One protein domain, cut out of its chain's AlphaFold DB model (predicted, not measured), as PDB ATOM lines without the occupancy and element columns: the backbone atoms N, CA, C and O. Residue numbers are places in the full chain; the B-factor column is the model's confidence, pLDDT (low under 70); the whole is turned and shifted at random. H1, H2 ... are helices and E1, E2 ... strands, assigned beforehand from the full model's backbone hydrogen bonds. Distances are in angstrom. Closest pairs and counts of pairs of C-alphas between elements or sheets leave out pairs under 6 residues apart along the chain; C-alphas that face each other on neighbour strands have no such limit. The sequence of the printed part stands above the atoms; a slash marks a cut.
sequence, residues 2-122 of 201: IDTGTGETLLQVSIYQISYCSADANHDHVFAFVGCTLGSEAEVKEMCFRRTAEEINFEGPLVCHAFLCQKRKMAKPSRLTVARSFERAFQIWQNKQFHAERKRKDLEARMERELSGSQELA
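AT A GLANCE: This is residues 2 to 122 of the 201 residues of the protein "PID domain-containing protein" of Anopheles funestus (UniProt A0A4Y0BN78). One very long helix, H2, packs its residues 75 to 86 on one face of a small three-stranded sheet and runs far past it, residues 101 to 122 sticking out; short H1 lies off the sheet. The printed part has 121 residues, with E1, E2, H1, E3, H2 in order: mixed class, two layers, antiparallel sheet E1 - E2 - E3. It is extended, radius of gyration of the C-alphas 21.9 A, spanning 78 by 31 by 26 A.

IN THESE COORDINATES: Find C-alpha 18 at (48.287, -50.214, -23.005), where E1, residues 18 to 23, begins. Next come E2, 30 to 36; H1, 41 to 50; E3, 62 to 68; and H2, 75 to 122, running 71.7 A to C-alpha 122 at (6.936, -23.062, -53.033).

HOW THE PARTS SIT: Within hydrogen-bond range, see N 22 and O 32, 2.8 A, in hairpin E1 and E2, and N 67 and O 31, 2.7 A, between E2 and E3. H2 is over E1, along the strands at 22 degrees on the local plane; Ala 23 and Ala 75 are their closest C-alphas, 5.4 A. H1 only just touches H2, residues 93 to 97 alone, with 3 pairs of C-alphas within 8 A, the closest Cys 48 and Trp 93, 7.1 A. Every O i to N i+4 pair is within range in H1, 41 of 44 in H2.

THE WHOLE: The printed part has no cut; the H1 to E3 link is long. Look for pLDDT under 70 at residues 38 to 60 and 116 to 122.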
ATOM      1  N   ILE A   2      48.667 -67.066 -21.070       93.31
ATOM      2  CA  ILE A   2      48.037 -68.364 -20.828       93.31
ATOM      3  C   ILE A   2      49.039 -69.201 -20.036       93.31
ATOM      4  O   ILE A   2      50.228 -69.182 -20.367       93.31
ATOM      5  N   ASP A   3      48.576 -69.887 -18.997       93.31
ATOM      6  CA  ASP A   3      49.384 -70.873 -18.294       93.31
ATOM      7  C   ASP A   3      49.603 -72.099 -19.188       93.31
ATOM      8  O   ASP A   3      48.654 -72.706 -19.678       93.31
ATOM      9  N   THR A   4      50.854 -72.487 -19.417       91.88
ATOM     10  CA  THR A   4      51.165 -73.588 -20.341       91.88
ATOM     11  C   THR A   4      50.875 -74.971 -19.762       91.88
ATOM     12  O   THR A   4      50.787 -75.923 -20.531       91.88
ATOM     13  N   GLY A   5      50.771 -75.103 -18.434       95.44
ATOM     14  CA  GLY A   5      50.480 -76.382 -17.780       95.44
ATOM     15  C   GLY A   5      48.989 -76.718 -17.773       95.44
ATOM     16  O   GLY A   5      48.611 -77.854 -18.046       95.44
ATOM     17  N   THR A   6      48.150 -75.723 -17.487       96.12
ATOM     18  CA  THR A   6      46.692 -75.867 -17.345       96.12
ATOM     19  C   THR A   6      45.905 -75.380 -18.562       96.12
ATOM     20  O   THR A   6      44.769 -75.803 -18.762       96.12
ATOM     21  N   GLY A   7      46.484 -74.498 -19.383       94.69
ATOM     22  CA  GLY A   7      45.787 -73.814 -20.475       94.69
ATOM     23  C   GLY A   7      44.907 -72.644 -20.019       94.69
ATOM     24  O   GLY A   7      44.188 -72.069 -20.839       94.69
ATOM     25  N   GLU A   8      44.943 -72.273 -18.738       96.25
ATOM     26  CA  GLU A   8      44.115 -71.201 -18.188       96.25
ATOM     27  C   GLU A   8      44.587 -69.811 -18.645       96.25
ATOM     28  O   GLU A   8      45.784 -69.534 -18.758       96.25
ATOM     29  N   THR A   9      43.645 -68.897 -18.897       93.50
ATOM     30  CA  THR A   9      43.973 -67.501 -19.216       93.50
ATOM     31  C   THR A   9      44.248 -66.726 -17.934       93.50
ATOM     32  O   THR A   9      43.332 -66.389 -17.196       93.50
ATOM     33  N   LEU A  10      45.517 -66.390 -17.703       91.81
ATOM     34  CA  LEU A  10      45.961 -65.676 -16.502       91.81
ATOM     35  C   LEU A  10      45.832 -64.152 -16.614       91.81
ATOM     36  O   LEU A  10      45.677 -63.457 -15.618       91.81
ATOM     37  N   LEU A  11      45.973 -63.609 -17.827       90.44
ATOM     38  CA  LEU A  11      45.938 -62.164 -18.059       90.44
ATOM     39  C   LEU A  11      45.435 -61.864 -19.466       90.44
ATOM     40  O   LEU A  11      46.035 -62.309 -20.450       90.44
ATOM     41  N   GLN A  12      44.392 -61.051 -19.562       90.00
ATOM     42  CA  GLN A  12      43.856 -60.540 -20.816       90.00
ATOM     43  C   GLN A  12      43.784 -59.018 -20.721       90.00
ATOM     44  O   GLN A  12      43.113 -58.482 -19.849       90.00
ATOM     45  N   VAL A  13      44.504 -58.334 -21.608       88.75
ATOM     46  CA  VAL A  13      44.578 -56.869 -21.640       88.75
ATOM     47  C   VAL A  13      44.257 -56.412 -23.049       88.75
ATOM     48  O   VAL A  13      44.782 -56.961 -24.023       88.75
ATOM     49  N   SER A  14      43.373 -55.424 -23.162       89.12
ATOM     50  CA  SER A  14      43.058 -54.809 -24.447       89.12
ATOM     51  C   SER A  14      44.235 -53.957 -24.919       89.12
ATOM     52  O   SER A  14      44.817 -53.219 -24.131       89.12
ATOM     53  N   ILE A  15      44.554 -53.984 -26.217       89.94
ATOM     54  CA  ILE A  15      45.627 -53.143 -26.780       89.94
ATOM     55  C   ILE A  15      45.374 -51.643 -26.544       89.94
ATOM     56  O   ILE A  15      46.314 -50.871 -26.432       89.94
ATOM     57  N   TYR A  16      44.109 -51.248 -26.395       88.19
ATOM     58  CA  TYR A  16      43.693 -49.871 -26.123       88.19
ATOM     59  C   TYR A  16      43.902 -49.435 -24.665       88.19
ATOM     60  O   TYR A  16      43.808 -48.252 -24.363       88.19
ATOM     61  N   GLN A  17      44.164 -50.379 -23.758       87.75
ATOM     62  CA  GLN A  17      44.494 -50.090 -22.362       87.75
ATOM     63  C   GLN A  17      45.996 -49.896 -22.152       87.75
ATOM     64  O   GLN A  17      46.398 -49.419 -21.096       87.75
ATOM     65  N   ILE A  18      46.832 -50.281 -23.121       91.25
ATOM     66  CA  ILE A  18      48.287 -50.214 -23.005       91.25
ATOM     67  C   ILE A  18      48.768 -48.878 -23.575       91.25
ATOM     68  O   ILE A  18      48.548 -48.587 -24.748       91.25
ATOM     69  N   SER A  19      49.450 -48.084 -22.754       90.88
ATOM     70  CA  SER A  19      50.001 -46.780 -23.136       90.88
ATOM     71  C   SER A  19      51.462 -46.856 -23.577       90.88
ATOM     72  O   SER A  19      51.916 -46.032 -24.368       90.88
ATOM     73  N   TYR A  20      52.214 -47.847 -23.087       94.00
ATOM     74  CA  TYR A  20      53.639 -47.982 -23.380       94.00
ATOM     75  C   TYR A  20      54.108 -49.436 -23.298       94.00
ATOM     76  O   TYR A  20      53.615 -50.205 -22.477       94.00
ATOM     77  N   CYS A  21      55.094 -49.822 -24.114       96.56
ATOM     78  CA  CYS A  21      55.774 -51.115 -23.992       96.56
ATOM     79  C   CYS A  21      57.280 -50.990 -24.242       96.56
ATOM     80  O   CYS A  21      57.727 -50.154 -25.029       96.56
ATOM     81  N   SER A  22      58.065 -51.843 -23.587       96.50
ATOM     82  CA  SER A  22      59.522 -51.824 -23.677       96.50
ATOM     83  C   SER A  22      60.135 -53.215 -23.519       96.50
ATOM     84  O   SER A  22      59.538 -54.130 -22.957       96.50
ATOM     85  N   ALA A  23      61.346 -53.360 -24.046       96.50
ATOM     86  CA  ALA A  23      62.262 -54.442 -23.726       96.50
ATOM     87  C   ALA A  23      63.448 -53.791 -23.015       96.50
ATOM     88  O   ALA A  23      63.986 -52.808 -23.526       96.50
ATOM     89  N   ASP A  24      63.809 -54.297 -21.841       93.75
ATOM     90  CA  ASP A  24      64.816 -53.661 -20.994       93.75
ATOM     91  C   ASP A  24      66.200 -53.675 -21.669       93.75
ATOM     92  O   ASP A  24      66.598 -54.660 -22.298       93.75
ATOM     93  N   ALA A  25      66.922 -52.556 -21.575       90.62
ATOM     94  CA  ALA A  25      68.223 -52.393 -22.221       90.62
ATOM     95  C   ALA A  25      69.343 -53.124 -21.466       90.62
ATOM     96  O   ALA A  25      70.264 -53.657 -22.084       90.62
ATOM     97  N   ASN A  26      69.253 -53.168 -20.135       92.69
ATOM     98  CA  ASN A  26      70.227 -53.818 -19.263       92.69
ATOM     99  C   ASN A  26      69.899 -55.306 -19.046       92.69
ATOM    100  O   ASN A  26      70.795 -56.095 -18.749       92.69
ATOM    101  N   HIS A  27      68.640 -55.699 -19.247       92.56
ATOM    102  CA  HIS A  27      68.117 -57.049 -19.056       92.56
ATOM    103  C   HIS A  27      67.406 -57.529 -20.328       92.56
ATOM    104  O   HIS A  27      66.185 -57.487 -20.449       92.56
ATOM    105  N   ASP A  28      68.183 -58.051 -21.278       92.44
ATOM    106  CA  ASP A  28      67.718 -58.448 -22.617       92.44
ATOM    107  C   ASP A  28      66.555 -59.464 -22.653       92.44
ATOM    108  O   ASP A  28      65.858 -59.577 -23.660       92.44
ATOM    109  N   HIS A  29      66.311 -60.186 -21.560       95.38
ATOM    110  CA  HIS A  29      65.208 -61.130 -21.388       95.38
ATOM    111  C   HIS A  29      63.955 -60.528 -20.733       95.38
ATOM    112  O   HIS A  29      62.966 -61.245 -20.592       95.38
ATOM    113  N   VAL A  30      63.950 -59.258 -20.332       97.25
ATOM    114  CA  VAL A  30      62.789 -58.620 -19.697       97.25
ATOM    115  C   VAL A  30      61.986 -57.830 -20.728       97.25
ATOM    116  O   VAL A  30      62.506 -56.959 -21.424       97.25
ATOM    117  N   PHE A  31      60.693 -58.130 -20.810       96.69
ATOM    118  CA  PHE A  31      59.704 -57.372 -21.574       96.69
ATOM    119  C   PHE A  31      58.674 -56.783 -20.609       96.69
ATOM    120  O   PHE A  31      58.251 -57.474 -19.688       96.69
ATOM    121  N   ALA A  32      58.240 -55.543 -20.818       97.12
ATOM    122  CA  ALA A  32      57.228 -54.917 -19.979       97.12
ATOM    123  C   ALA A  32      56.263 -54.036 -20.776       97.12
ATOM    124  O   ALA A  32      56.595 -53.529 -21.850       97.12
ATOM    125  N   PHE A  33      55.073 -53.819 -20.224       96.50
ATOM    126  CA  PHE A  33      54.142 -52.805 -20.703       96.50
ATOM    127  C   PHE A  33      53.449 -52.088 -19.545       96.50
ATOM    128  O   PHE A  33      53.303 -52.641 -18.458       96.50
ATOM    129  N   VAL A  34      53.012 -50.858 -19.798       94.31
ATOM    130  CA  VAL A  34      52.238 -50.036 -18.868       94.31
ATOM    131  C   VAL A  34      50.842 -49.858 -19.441       94.31
ATOM    132  O   VAL A  34      50.697 -49.541 -20.622       94.31
ATOM    133  N   GLY A  35      49.820 -50.071 -18.622       89.94
ATOM    134  CA  GLY A  35      48.440 -49.865 -19.032       89.94
ATOM    135  C   GLY A  35      47.510 -49.559 -17.871       89.94
ATOM    136  O   GLY A  35      47.881 -49.700 -16.706       89.94
ATOM    137  N   CYS A  36      46.296 -49.132 -18.196       82.38
ATOM    138  CA  CYS A  36      45.257 -48.866 -17.209       82.38
ATOM    139  C   CYS A  36      44.360 -50.086 -17.020       82.38
ATOM    140  O   CYS A  36      43.958 -50.738 -17.980       82.38
ATOM    141  N   THR A  37      44.026 -50.375 -15.764       71.31
ATOM    142  CA  THR A  37      43.197 -51.528 -15.377       71.31
ATOM    143  C   THR A  37      41.700 -51.223 -15.323       71.31
ATOM    144  O   THR A  37      40.911 -52.128 -15.065       71.31
ATOM    145  N   LEU A  38      41.286 -49.978 -15.587       64.12
ATOM    146  CA  LEU A  38      39.877 -49.589 -15.584       64.12
ATOM    147  C   LEU A  38      39.283 -49.590 -16.994       64.12
ATOM    148  O   LEU A  38      39.825 -48.996 -17.925       64.12
ATOM    149  N   GLY A  39      38.138 -50.254 -17.114       62.12
ATOM    150  CA  GLY A  39      37.292 -50.268 -18.296       62.12
ATOM    151  C   GLY A  39      36.786 -51.674 -18.584       62.12
ATOM    152  O   GLY A  39      37.568 -52.562 -18.933       62.12
ATOM    153  N   SER A  40      35.472 -51.870 -18.479       63.88
ATOM    154  CA  SER A  40      34.830 -53.024 -19.111       63.88
ATOM    155  C   SER A  40      35.127 -53.011 -20.617       63.88
ATOM    156  O   SER A  40      35.369 -51.958 -21.210       63.88
ATOM    157  N   GLU A  41      35.097 -54.168 -21.282       63.62
ATOM    158  CA  GLU A  41      35.404 -54.247 -22.721       63.62
ATOM    159  C   GLU A  41      34.521 -53.304 -23.573       63.62
ATOM    160  O   GLU A  41      34.943 -52.827 -24.628       63.62
ATOM    161  N   ALA A  42      33.307 -53.004 -23.095       61.09
ATOM    162  CA  ALA A  42      32.388 -52.045 -23.702       61.09
ATOM    163  C   ALA A  42      32.869 -50.590 -23.563       61.09
ATOM    164  O   ALA A  42      32.889 -49.862 -24.553       61.09
ATOM    165  N   GLU A  43      33.321 -50.175 -22.376       64.56
ATOM    166  CA  GLU A  43      33.847 -48.820 -22.145       64.56
ATOM    167  C   GLU A  43      35.111 -48.565 -22.966       64.56
ATOM    168  O   GLU A  43      35.251 -47.510 -23.579       64.56
ATOM    169  N   VAL A  44      35.998 -49.559 -23.058       65.56
ATOM    170  CA  VAL A  44      37.231 -49.455 -23.849       65.56
ATOM    171  C   VAL A  44      36.928 -49.269 -25.338       65.56
ATOM    172  O   VAL A  44      37.586 -48.472 -26.003       65.56
ATOM    173  N   LYS A  45      35.912 -49.965 -25.870       63.28
ATOM    174  CA  LYS A  45      35.461 -49.768 -27.257       63.28
ATOM    175  C   LYS A  45      34.898 -48.364 -27.457       63.28
ATOM    176  O   LYS A  45      35.280 -47.715 -28.425       63.28
ATOM    177  N   GLU A  46      34.058 -47.876 -26.547       61.81
ATOM    178  CA  GLU A  46      33.493 -46.521 -26.629       61.81
ATOM    179  C   GLU A  46      34.571 -45.426 -26.587       61.81
ATOM    180  O   GLU A  46      34.483 -44.461 -27.352       61.81
ATOM    181  N   MET A  47      35.635 -45.593 -25.787       62.34
ATOM    182  CA  MET A  47      36.767 -44.652 -25.779       62.34
ATOM    183  C   MET A  47      37.412 -44.504 -27.160       62.34
ATOM    184  O   MET A  47      37.754 -43.394 -27.558       62.34
ATOM    185  N   CYS A  48      37.531 -45.590 -27.930       61.34
ATOM    186  CA  CYS A  48      38.082 -45.533 -29.283       61.34
ATOM    187  C   CYS A  48      37.165 -44.817 -30.283       61.34
ATOM    188  O   CYS A  48      37.630 -44.402 -31.339       61.34
ATOM    189  N   PHE A  49      35.866 -44.696 -30.014       60.97
ATOM    190  CA  PHE A  49      34.927 -44.135 -30.986       60.97
ATOM    191  C   PHE A  49      34.545 -42.685 -30.721       60.97
ATOM    192  O   PHE A  49      34.213 -41.997 -31.685       60.97
ATOM    193  N   ARG A  50      34.578 -42.222 -29.466       55.06
ATOM    194  CA  ARG A  50      33.933 -40.953 -29.096       55.06
ATOM    195  C   ARG A  50      34.836 -39.841 -28.577       55.06
ATOM    196  O   ARG A  50      34.360 -38.717 -28.565       55.06
ATOM    197  N   ARG A  51      36.081 -40.105 -28.171       58.03
ATOM    198  CA  ARG A  51      36.908 -39.084 -27.502       58.03
ATOM    199  C   ARG A  51      38.086 -38.624 -28.346       58.03
ATOM    200  O   ARG A  51      38.828 -39.448 -28.883       58.03
ATOM    201  N   THR A  52      38.279 -37.310 -28.421       54.91
ATOM    202  CA  THR A  52      39.588 -36.736 -28.755       54.91
ATOM    203  C   THR A  52      40.566 -37.045 -27.618       54.91
ATOM    204  O   THR A  52      40.155 -37.392 -26.506       54.91
ATOM    205  N   ALA A  53      41.873 -36.958 -27.877       56.72
ATOM    206  CA  ALA A  53      42.891 -37.263 -26.869       56.72
ATOM    207  C   ALA A  53      42.737 -36.414 -25.589       56.72
ATOM    208  O   ALA A  53      43.132 -36.871 -24.519       56.72
ATOM    209  N   GLU A  54      42.121 -35.227 -25.679       56.81
ATOM    210  CA  GLU A  54      41.865 -34.357 -24.525       56.81
ATOM    211  C   GLU A  54      40.742 -34.856 -23.596       56.81
ATOM    212  O   GLU A  54      40.725 -34.494 -22.423       56.81
ATOM    213  N   GLU A  55      39.813 -35.693 -24.070       55.84
ATOM    214  CA  GLU A  55      38.653 -36.141 -23.278       55.84
ATOM    215  C   GLU A  55      38.883 -37.493 -22.573       55.84
ATOM    216  O   GLU A  55      38.052 -37.961 -21.781       55.84
ATOM    217  N   ILE A  56      40.001 -38.173 -22.842       61.00
ATOM    218  CA  ILE A  56      40.335 -39.443 -22.189       61.00
ATOM    219  C   ILE A  56      40.903 -39.150 -20.798       61.00
ATOM    220  O   ILE A  56      42.111 -39.148 -20.578       61.00
ATOM    221  N   ASN A  57      40.008 -38.937 -19.832       55.31
ATOM    222  CA  ASN A  57      40.373 -38.985 -18.425       55.31
ATOM    223  C   ASN A  57      40.751 -40.433 -18.074       55.31
ATOM    224  O   ASN A  57      39.885 -41.290 -17.880       55.31
ATOM    225  N   PHE A  58      42.055 -40.716 -18.046       60.91
ATOM    226  CA  PHE A  58      42.618 -41.948 -17.494       60.91
ATOM    227  C   PHE A  58      42.488 -41.910 -15.964       60.91
ATOM    228  O   PHE A  58      43.469 -41.794 -15.236       60.91
ATOM    229  N   GLU A  59      41.258 -41.979 -15.457       62.59
ATOM    230  CA  GLU A  59      40.967 -41.998 -14.020       62.59
ATOM    231  C   GLU A  59      41.201 -43.390 -13.424       62.59
ATOM    232  O   GLU A  59      40.306 -44.036 -12.884       62.59
ATOM    233  N   GLY A  60      42.429 -43.888 -13.551       69.69
ATOM    234  CA  GLY A  60      42.819 -45.181 -13.011       69.69
ATOM    235  C   GLY A  60      44.319 -45.289 -12.768       69.69
ATOM    236  O   GLY A  60      45.102 -44.610 -13.437       69.69
ATOM    237  N   PRO A  61      44.750 -46.147 -11.826       80.31
ATOM    238  CA  PRO A  61      46.165 -46.395 -11.617       80.31
ATOM    239  C   PRO A  61      46.771 -47.041 -12.868       80.31
ATOM    240  O   PRO A  61      46.256 -48.033 -13.395       80.31
ATOM    241  N   LEU A  62      47.896 -46.489 -13.317       87.38
ATOM    242  CA  LEU A  62      48.751 -47.131 -14.307       87.38
ATOM    243  C   LEU A  62      49.443 -48.329 -13.654       87.38
ATOM    244  O   LEU A  62      50.090 -48.197 -12.614       87.38
ATOM    245  N   VAL A  63      49.322 -49.496 -14.278       90.75
ATOM    246  CA  VAL A  63      49.939 -50.743 -13.826       90.75
ATOM    247  C   VAL A  63      51.023 -51.146 -14.816       90.75
ATOM    248  O   VAL A  63      50.792 -51.215 -16.023       90.75
ATOM    249  N   CYS A  64      52.221 -51.413 -14.295       94.81
ATOM    250  CA  CYS A  64      53.329 -51.965 -15.065       94.81
ATOM    251  C   CYS A  64      53.324 -53.493 -14.949       94.81
ATOM    252  O   CYS A  64      53.452 -54.041 -13.854       94.81
ATOM    253  N   HIS A  65      53.199 -54.176 -16.083       94.38
ATOM    254  CA  HIS A  65      53.324 -55.623 -16.184       94.38
ATOM    255  C   HIS A  65      54.691 -55.965 -16.769       94.38
ATOM    256  O   HIS A  65      54.964 -55.637 -17.923       94.38
ATOM    257  N   ALA A  66      55.534 -56.646 -15.992       96.25
ATOM    258  CA  ALA A  66      56.854 -57.099 -16.419       96.25
ATOM    259  C   ALA A  66      56.901 -58.627 -16.548       96.25
ATOM    260  O   ALA A  66      56.374 -59.359 -15.712       96.25
ATOM    261  N   PHE A  67      57.561 -59.102 -17.601       95.69
ATOM    262  CA  PHE A  67      57.659 -60.505 -17.976       95.69
ATOM    263  C   PHE A  67      59.118 -60.893 -18.184       95.69
ATOM    264  O   PHE A  67      59.839 -60.286 -18.981       95.69
ATOM    265  N   LEU A  68      59.525 -61.964 -17.508       96.62
ATOM    266  CA  LEU A  68      60.802 -62.625 -17.722       96.62
ATOM    267  C   LEU A  68      60.662 -63.647 -18.853       96.62
ATOM    268  O   LEU A  68      59.976 -64.659 -18.724       96.62
ATOM    269  N   CYS A  69      61.319 -63.393 -19.977       94.56
ATOM    270  CA  CYS A  69      61.325 -64.307 -21.107       94.56
ATOM    271  C   CYS A  69      62.273 -65.490 -20.854       94.56
ATOM    272  O   CYS A  69      63.389 -65.315 -20.374       94.56
ATOM    273  N   GLN A  70      61.888 -66.689 -21.306       91.69
ATOM    274  CA  GLN A  70      62.722 -67.900 -21.200       91.69
ATOM    275  C   GLN A  70      64.067 -67.785 -21.936       91.69
ATOM    276  O   GLN A  70      65.047 -68.431 -21.571       91.69
ATOM    277  N   LYS A  71      64.118 -66.990 -23.009       91.31
ATOM    278  CA  LYS A  71      65.328 -66.756 -23.799       91.31
ATOM    279  C   LYS A  71      65.586 -65.261 -23.914       91.31
ATOM    280  O   LYS A  71      64.691 -64.503 -24.282       91.31
ATOM    281  N   ARG A  72      66.852 -64.879 -23.744       86.56
ATOM    282  CA  ARG A  72      67.374 -63.510 -23.914       86.56
ATOM    283  C   ARG A  72      66.962 -62.823 -25.215       86.56
ATOM    284  O   ARG A  72      66.762 -61.627 -25.261       86.56
ATOM    285  N   LYS A  73      66.782 -63.575 -26.299       90.19
ATOM    286  CA  LYS A  73      66.427 -63.000 -27.606       90.19
ATOM    287  C   LYS A  73      64.926 -62.768 -27.803       90.19
ATOM    288  O   LYS A  73      64.545 -62.339 -28.884       90.19
ATOM    289  N   MET A  74      64.079 -63.067 -26.814       94.25
ATOM    290  CA  MET A  74      62.618 -63.028 -26.975       94.25
ATOM    291  C   MET A  74      61.991 -61.687 -26.596       94.25
ATOM    292  O   MET A  74      60.981 -61.334 -27.194       94.25
ATOM    293  N   ALA A  75      62.581 -60.901 -25.687       94.69
ATOM    294  CA  ALA A  75      61.952 -59.655 -25.237       94.69
ATOM    295  C   ALA A  75      61.797 -58.629 -26.372       94.69
ATOM    296  O   ALA A  75      60.733 -58.032 -26.539       94.69
ATOM    297  N   LYS A  76      62.834 -58.471 -27.209       92.81
ATOM    298  CA  LYS A  76      62.805 -57.577 -28.379       92.81
ATOM    299  C   LYS A  76      61.691 -57.962 -29.379       92.81
ATOM    300  O   LYS A  76      60.882 -57.091 -29.698       92.81
ATOM    301  N   PRO A  77      61.579 -59.224 -29.850       96.06
ATOM    302  CA  PRO A  77      60.433 -59.688 -30.638       96.06
ATOM    303  C   PRO A  77      59.068 -59.478 -29.971       96.06
ATOM    304  O   PRO A  77      58.131 -59.063 -30.654       96.06
ATOM    305  N   SER A  78      58.944 -59.719 -28.661       94.56
ATOM    306  CA  SER A  78      57.701 -59.473 -27.913       94.56
ATOM    307  C   SER A  78      57.292 -58.003 -27.993       94.56
ATOM    308  O   SER A  78      56.169 -57.697 -28.395       94.56
ATOM    309  N   ARG A  79      58.236 -57.085 -27.736       95.88
ATOM    310  CA  ARG A  79      58.035 -55.635 -27.894       95.88
ATOM    311  C   ARG A  79      57.616 -55.263 -29.312       95.88
ATOM    312  O   ARG A  79      56.651 -54.529 -29.487       95.88
ATOM    313  N   LEU A  80      58.304 -55.782 -30.331       96.06
ATOM    314  CA  LEU A  80      57.970 -55.507 -31.734       96.06
ATOM    315  C   LEU A  80      56.576 -56.013 -32.114       96.06
ATOM    316  O   LEU A  80      55.892 -55.388 -32.920       96.06
ATOM    317  N   THR A  81      56.149 -57.134 -31.539       96.75
ATOM    318  CA  THR A  81      54.814 -57.687 -31.783       96.75
ATOM    319  C   THR A  81      53.744 -56.767 -31.208       96.75
ATOM    320  O   THR A  81      52.813 -56.410 -31.923       96.75
ATOM    321  N   VAL A  82      53.918 -56.307 -29.965       96.00
ATOM    322  CA  VAL A  82      53.002 -55.342 -29.335       96.00
ATOM    323  C   VAL A  82      52.995 -54.008 -30.088       96.00
ATOM    324  O   VAL A  82      51.924 -53.484 -30.381       96.00
ATOM    325  N   ALA A  83      54.160 -53.509 -30.511       95.00
ATOM    326  CA  ALA A  83      54.257 -52.296 -31.327       95.00
ATOM    327  C   ALA A  83      53.477 -52.412 -32.649       95.00
ATOM    328  O   ALA A  83      52.732 -51.509 -33.022       95.00
ATOM    329  N   ARG A  84      53.575 -53.555 -33.339       95.75
ATOM    330  CA  ARG A  84      52.782 -53.818 -34.552       95.75
ATOM    331  C   ARG A  84      51.283 -53.910 -34.271       95.75
ATOM    332  O   ARG A  84      50.482 -53.542 -35.130       95.75
ATOM    333  N   SER A  85      50.887 -54.404 -33.099       96.06
ATOM    334  CA  SER A  85      49.483 -54.405 -32.682       96.06
ATOM    335  C   SER A  85      48.949 -52.989 -32.474       96.06
ATOM    336  O   SER A  85      47.826 -52.730 -32.905       96.06
ATOM    337  N   PHE A  86      49.741 -52.074 -31.898       94.69
ATOM    338  CA  PHE A  86      49.375 -50.654 -31.815       94.69
ATOM    339  C   PHE A  86      49.158 -50.051 -33.195       94.69
ATOM    340  O   PHE A  86      48.092 -49.499 -33.450       94.69
ATOM    341  N   GLU A  87      50.121 -50.239 -34.097       93.75
ATOM    342  CA  GLU A  87      50.049 -49.727 -35.465       93.75
ATOM    343  C   GLU A  87      48.767 -50.192 -36.167       93.75
ATOM    344  O   GLU A  87      47.975 -49.395 -36.667       93.75
ATOM    345  N   ARG A  88      48.488 -51.500 -36.126       94.81
ATOM    346  CA  ARG A  88      47.282 -52.055 -36.749       94.81
ATOM    347  C   ARG A  88      45.998 -51.531 -36.106       94.81
ATOM    348  O   ARG A  88      45.033 -51.250 -36.815       94.81
ATOM    349  N   ALA A  89      45.953 -51.439 -34.778       91.44
ATOM    350  CA  ALA A  89      44.785 -50.929 -34.067       91.44
ATOM    351  C   ALA A  89      44.517 -49.459 -34.419       91.44
ATOM    352  O   ALA A  89      43.361 -49.085 -34.638       91.44
ATOM    353  N   PHE A  90      45.580 -48.661 -34.538       89.69
ATOM    354  CA  PHE A  90      45.519 -47.260 -34.926       89.69
ATOM    355  C   PHE A  90      45.046 -47.081 -36.373       89.69
ATOM    356  O   PHE A  90      44.108 -46.325 -36.607       89.69
ATOM    357  N   GLN A  91      45.574 -47.851 -37.328       92.19
ATOM    358  CA  GLN A  91      45.101 -47.830 -38.720       92.19
ATOM    359  C   GLN A  91      43.603 -48.156 -38.834       92.19
ATOM    360  O   GLN A  91      42.853 -47.495 -39.554       92.19
ATOM    361  N   ILE A  92      43.133 -49.170 -38.095       90.19
ATOM    362  CA  ILE A  92      41.708 -49.531 -38.064       90.19
ATOM    363  C   ILE A  92      40.875 -48.376 -37.500       90.19
ATOM    364  O   ILE A  92      39.793 -48.091 -38.018       90.19
ATOM    365  N   TRP A  93      41.359 -47.730 -36.441       86.81
ATOM    366  CA  TRP A  93      40.704 -46.569 -35.850       86.81
ATOM    367  C   TRP A  93      40.621 -45.401 -36.844       86.81
ATOM    368  O   TRP A  93      39.522 -44.910 -37.089       86.81
ATOM    369  N   GLN A  94      41.726 -45.034 -37.500       86.88
ATOM    370  CA  GLN A  94      41.766 -43.950 -38.488       86.88
ATOM    371  C   GLN A  94      40.789 -44.185 -39.645       86.88
ATOM    372  O   GLN A  94      40.008 -43.299 -39.988       86.88
ATOM    373  N   ASN A  95      40.763 -45.401 -40.199       87.69
ATOM    374  CA  ASN A  95      39.837 -45.751 -41.278       87.69
ATOM    375  C   ASN A  95      38.375 -45.606 -40.840       87.69
ATOM    376  O   ASN A  95      37.531 -45.115 -41.593       87.69
ATOM    377  N   LYS A  96      38.057 -46.015 -39.607       83.88
ATOM    378  CA  LYS A  96      36.703 -45.875 -39.061       83.88
ATOM    379  C   LYS A  96      36.325 -44.416 -38.834       83.88
ATOM    380  O   LYS A  96      35.204 -44.053 -39.182       83.88
ATOM    381  N   GLN A  97      37.237 -43.598 -38.309       82.94
ATOM    382  CA  GLN A  97      37.020 -42.159 -38.145       82.94
ATOM    383  C   GLN A  97      36.775 -41.484 -39.499       82.94
ATOM    384  O   GLN A  97      35.782 -40.779 -39.662       82.94
ATOM    385  N   PHE A  98      37.586 -41.800 -40.513       83.19
ATOM    386  CA  PHE A  98      37.399 -41.299 -41.876       83.19
ATOM    387  C   PHE A  98      36.023 -41.666 -42.458       83.19
ATOM    388  O   PHE A  98      35.322 -40.818 -43.013       83.19
ATOM    389  N   HIS A  99      35.592 -42.923 -42.309       83.06
ATOM    390  CA  HIS A  99      34.278 -43.355 -42.789       83.06
ATOM    391  C   HIS A  99      33.113 -42.740 -42.005       83.06
ATOM    392  O   HIS A  99      32.079 -42.443 -42.607       83.06
ATOM    393  N   ALA A 100      33.248 -42.568 -40.690       83.12
ATOM    394  CA  ALA A 100      32.236 -41.920 -39.862       83.12
ATOM    395  C   ALA A 100      32.064 -40.448 -40.263       83.12
ATOM    396  O   ALA A 100      30.943 -39.998 -40.493       83.12
ATOM    397  N   GLU A 101      33.177 -39.743 -40.456       84.38
ATOM    398  CA  GLU A 101      33.204 -38.346 -40.877       84.38
ATOM    399  C   GLU A 101      32.613 -38.154 -42.281       84.38
ATOM    400  O   GLU A 101      31.798 -37.260 -42.510       84.38
ATOM    401  N   ARG A 102      32.941 -39.044 -43.227       85.62
ATOM    402  CA  ARG A 102      32.343 -39.018 -44.567       85.62
ATOM    403  C   ARG A 102      30.833 -39.259 -44.529       85.62
ATOM    404  O   ARG A 102      30.090 -38.533 -45.176       85.62
ATOM    405  N   LYS A 103      30.367 -40.230 -43.734       85.44
ATOM    406  CA  LYS A 103      28.926 -40.483 -43.549       85.44
ATOM    407  C   LYS A 103      28.202 -39.284 -42.938       85.44
ATOM    408  O   LYS A 103      27.075 -39.007 -43.338       85.44
ATOM    409  N   ARG A 104      28.836 -38.586 -41.991       85.69
ATOM    410  CA  ARG A 104      28.299 -37.362 -41.384       85.69
ATOM    411  C   ARG A 104      28.112 -36.270 -42.438       85.69
ATOM    412  O   ARG A 104      27.007 -35.756 -42.573       85.69
ATOM    413  N   LYS A 105      29.139 -36.009 -43.256       86.69
ATOM    414  CA  LYS A 105      29.066 -35.043 -44.366       86.69
ATOM    415  C   LYS A 105      28.017 -35.418 -45.414       86.69
ATOM    416  O   LYS A 105      27.260 -34.559 -45.853       86.69
ATOM    417  N   ASP A 106      27.927 -36.695 -45.786       90.31
ATOM    418  CA  ASP A 106      26.926 -37.172 -46.749       90.31
ATOM    419  C   ASP A 106      25.491 -36.989 -46.223       90.31
ATOM    420  O   ASP A 106      24.579 -36.688 -46.995       90.31
ATOM    421  N   LEU A 107      25.277 -37.178 -44.915       88.44
ATOM    422  CA  LEU A 107      23.985 -36.957 -44.264       88.44
ATOM    423  C   LEU A 107      23.631 -35.465 -44.204       88.44
ATOM    424  O   LEU A 107      22.504 -35.098 -44.535       88.44
ATOM    425  N   GLU A 108      24.591 -34.613 -43.847       89.81
ATOM    426  CA  GLU A 108      24.432 -33.152 -43.837       89.81
ATOM    427  C   GLU A 108      24.078 -32.626 -45.234       89.81
ATOM    428  O   GLU A 108      23.061 -31.953 -45.397       89.81
ATOM    429  N   ALA A 109      24.804 -33.052 -46.270       90.56
ATOM    430  CA  ALA A 109      24.532 -32.669 -47.657       90.56
ATOM    431  C   ALA A 109      23.179 -33.181 -48.193       90.56
ATOM    432  O   ALA A 109      22.634 -32.648 -49.164       90.56
ATOM    433  N   ARG A 110      22.622 -34.257 -47.619       89.75
ATOM    434  CA  ARG A 110      21.246 -34.691 -47.921       89.75
ATOM    435  C   ARG A 110      20.225 -33.779 -47.247       89.75
ATOM    436  O   ARG A 110      19.273 -33.376 -47.903       89.75
ATOM    437  N   MET A 111      20.444 -33.421 -45.984       87.31
ATOM    438  CA  MET A 111      19.541 -32.539 -45.243       87.31
ATOM    439  C   MET A 111      19.488 -31.125 -45.841       87.31
ATOM    440  O   MET A 111      18.406 -30.556 -45.960       87.31
ATOM    441  N   GLU A 112      20.620 -30.589 -46.306       86.56
ATOM    442  CA  GLU A 112      20.662 -29.296 -47.004       86.56
ATOM    443  C   GLU A 112      19.862 -29.304 -48.315       86.56
ATOM    444  O   GLU A 112      19.130 -28.352 -48.594       86.56
ATOM    445  N   ARG A 113      19.935 -30.392 -49.096       86.12
ATOM    446  CA  ARG A 113      19.172 -30.533 -50.350       86.12
ATOM    447  C   ARG A 113      17.663 -30.629 -50.129       86.12
ATOM    448  O   ARG A 113      16.902 -30.061 -50.908       86.12
ATOM    449  N   GLU A 114      17.226 -31.306 -49.072       81.25
ATOM    450  CA  GLU A 114      15.804 -31.382 -48.696       81.25
ATOM    451  C   GLU A 114      15.255 -30.005 -48.265       81.25
ATOM    452  O   GLU A 114      14.146 -29.609 -48.646       81.25
ATOM    453  N   LEU A 115      16.059 -29.223 -47.532       75.19
ATOM    454  CA  LEU A 115      15.707 -27.863 -47.113       75.19
ATOM    455  C   LEU A 115      15.686 -26.870 -48.289       75.19
ATOM    456  O   LEU A 115      14.793 -26.020 -48.350       75.19
ATOM    457  N   SER A 116      16.611 -26.984 -49.250       67.81
ATOM    458  CA  SER A 116      16.614 -26.139 -50.453       67.81
ATOM    459  C   SER A 116      15.511 -26.524 -51.449       67.81
ATOM    460  O   SER A 116      14.888 -25.647 -52.047       67.81
ATOM    461  N   GLY A 117      15.215 -27.822 -51.598       58.72
ATOM    462  CA  GLY A 117      14.172 -28.332 -52.498       58.72
ATOM    463  C   GLY A 117      12.753 -27.920 -52.088       58.72
ATOM    464  O   GLY A 117      11.911 -27.642 -52.945       58.72
ATOM    465  N   SER A 118      12.502 -27.767 -50.784       56.41
ATOM    466  CA  SER A 118      11.220 -27.260 -50.274       56.41
ATOM    467  C   SER A 118      10.972 -25.780 -50.610       56.41
ATOM    468  O   SER A 118       9.821 -25.378 -50.793       56.41
ATOM    469  N   GLN A 119      12.019 -24.956 -50.764       54.19
ATOM    470  CA  GLN A 119      11.863 -23.560 -51.203       54.19
ATOM    471  C   GLN A 119      11.588 -23.433 -52.711       54.19
ATOM    472  O   GLN A 119      10.920 -22.486 -53.137       54.19
ATOM    473  N   GLU A 120      12.053 -24.381 -53.528       51.66
ATOM    474  CA  GLU A 120      11.847 -24.340 -54.981       51.66
ATOM    475  C   GLU A 120      10.420 -24.758 -55.386       51.66
ATOM    476  O   GLU A 120       9.823 -24.157 -56.286       51.66
ATOM    477  N   LEU A 121       9.817 -25.711 -54.665       52.50
ATOM    478  CA  LEU A 121       8.417 -26.119 -54.863       52.50
ATOM    479  C   LEU A 121       7.413 -25.036 -54.425       52.50
ATOM    480  O   LEU A 121       6.355 -24.893 -55.038       52.50
ATOM    481  N   ALA A 122       7.759 -24.205 -53.434       49.03
ATOM    482  CA  ALA A 122       6.936 -23.062 -53.033       49.03
ATOM    483  C   ALA A 122       6.939 -21.921 -54.073       49.03
ATOM    484  O   ALA A 122       5.940 -21.215 -54.211       49.03
TER     485      ALA A 122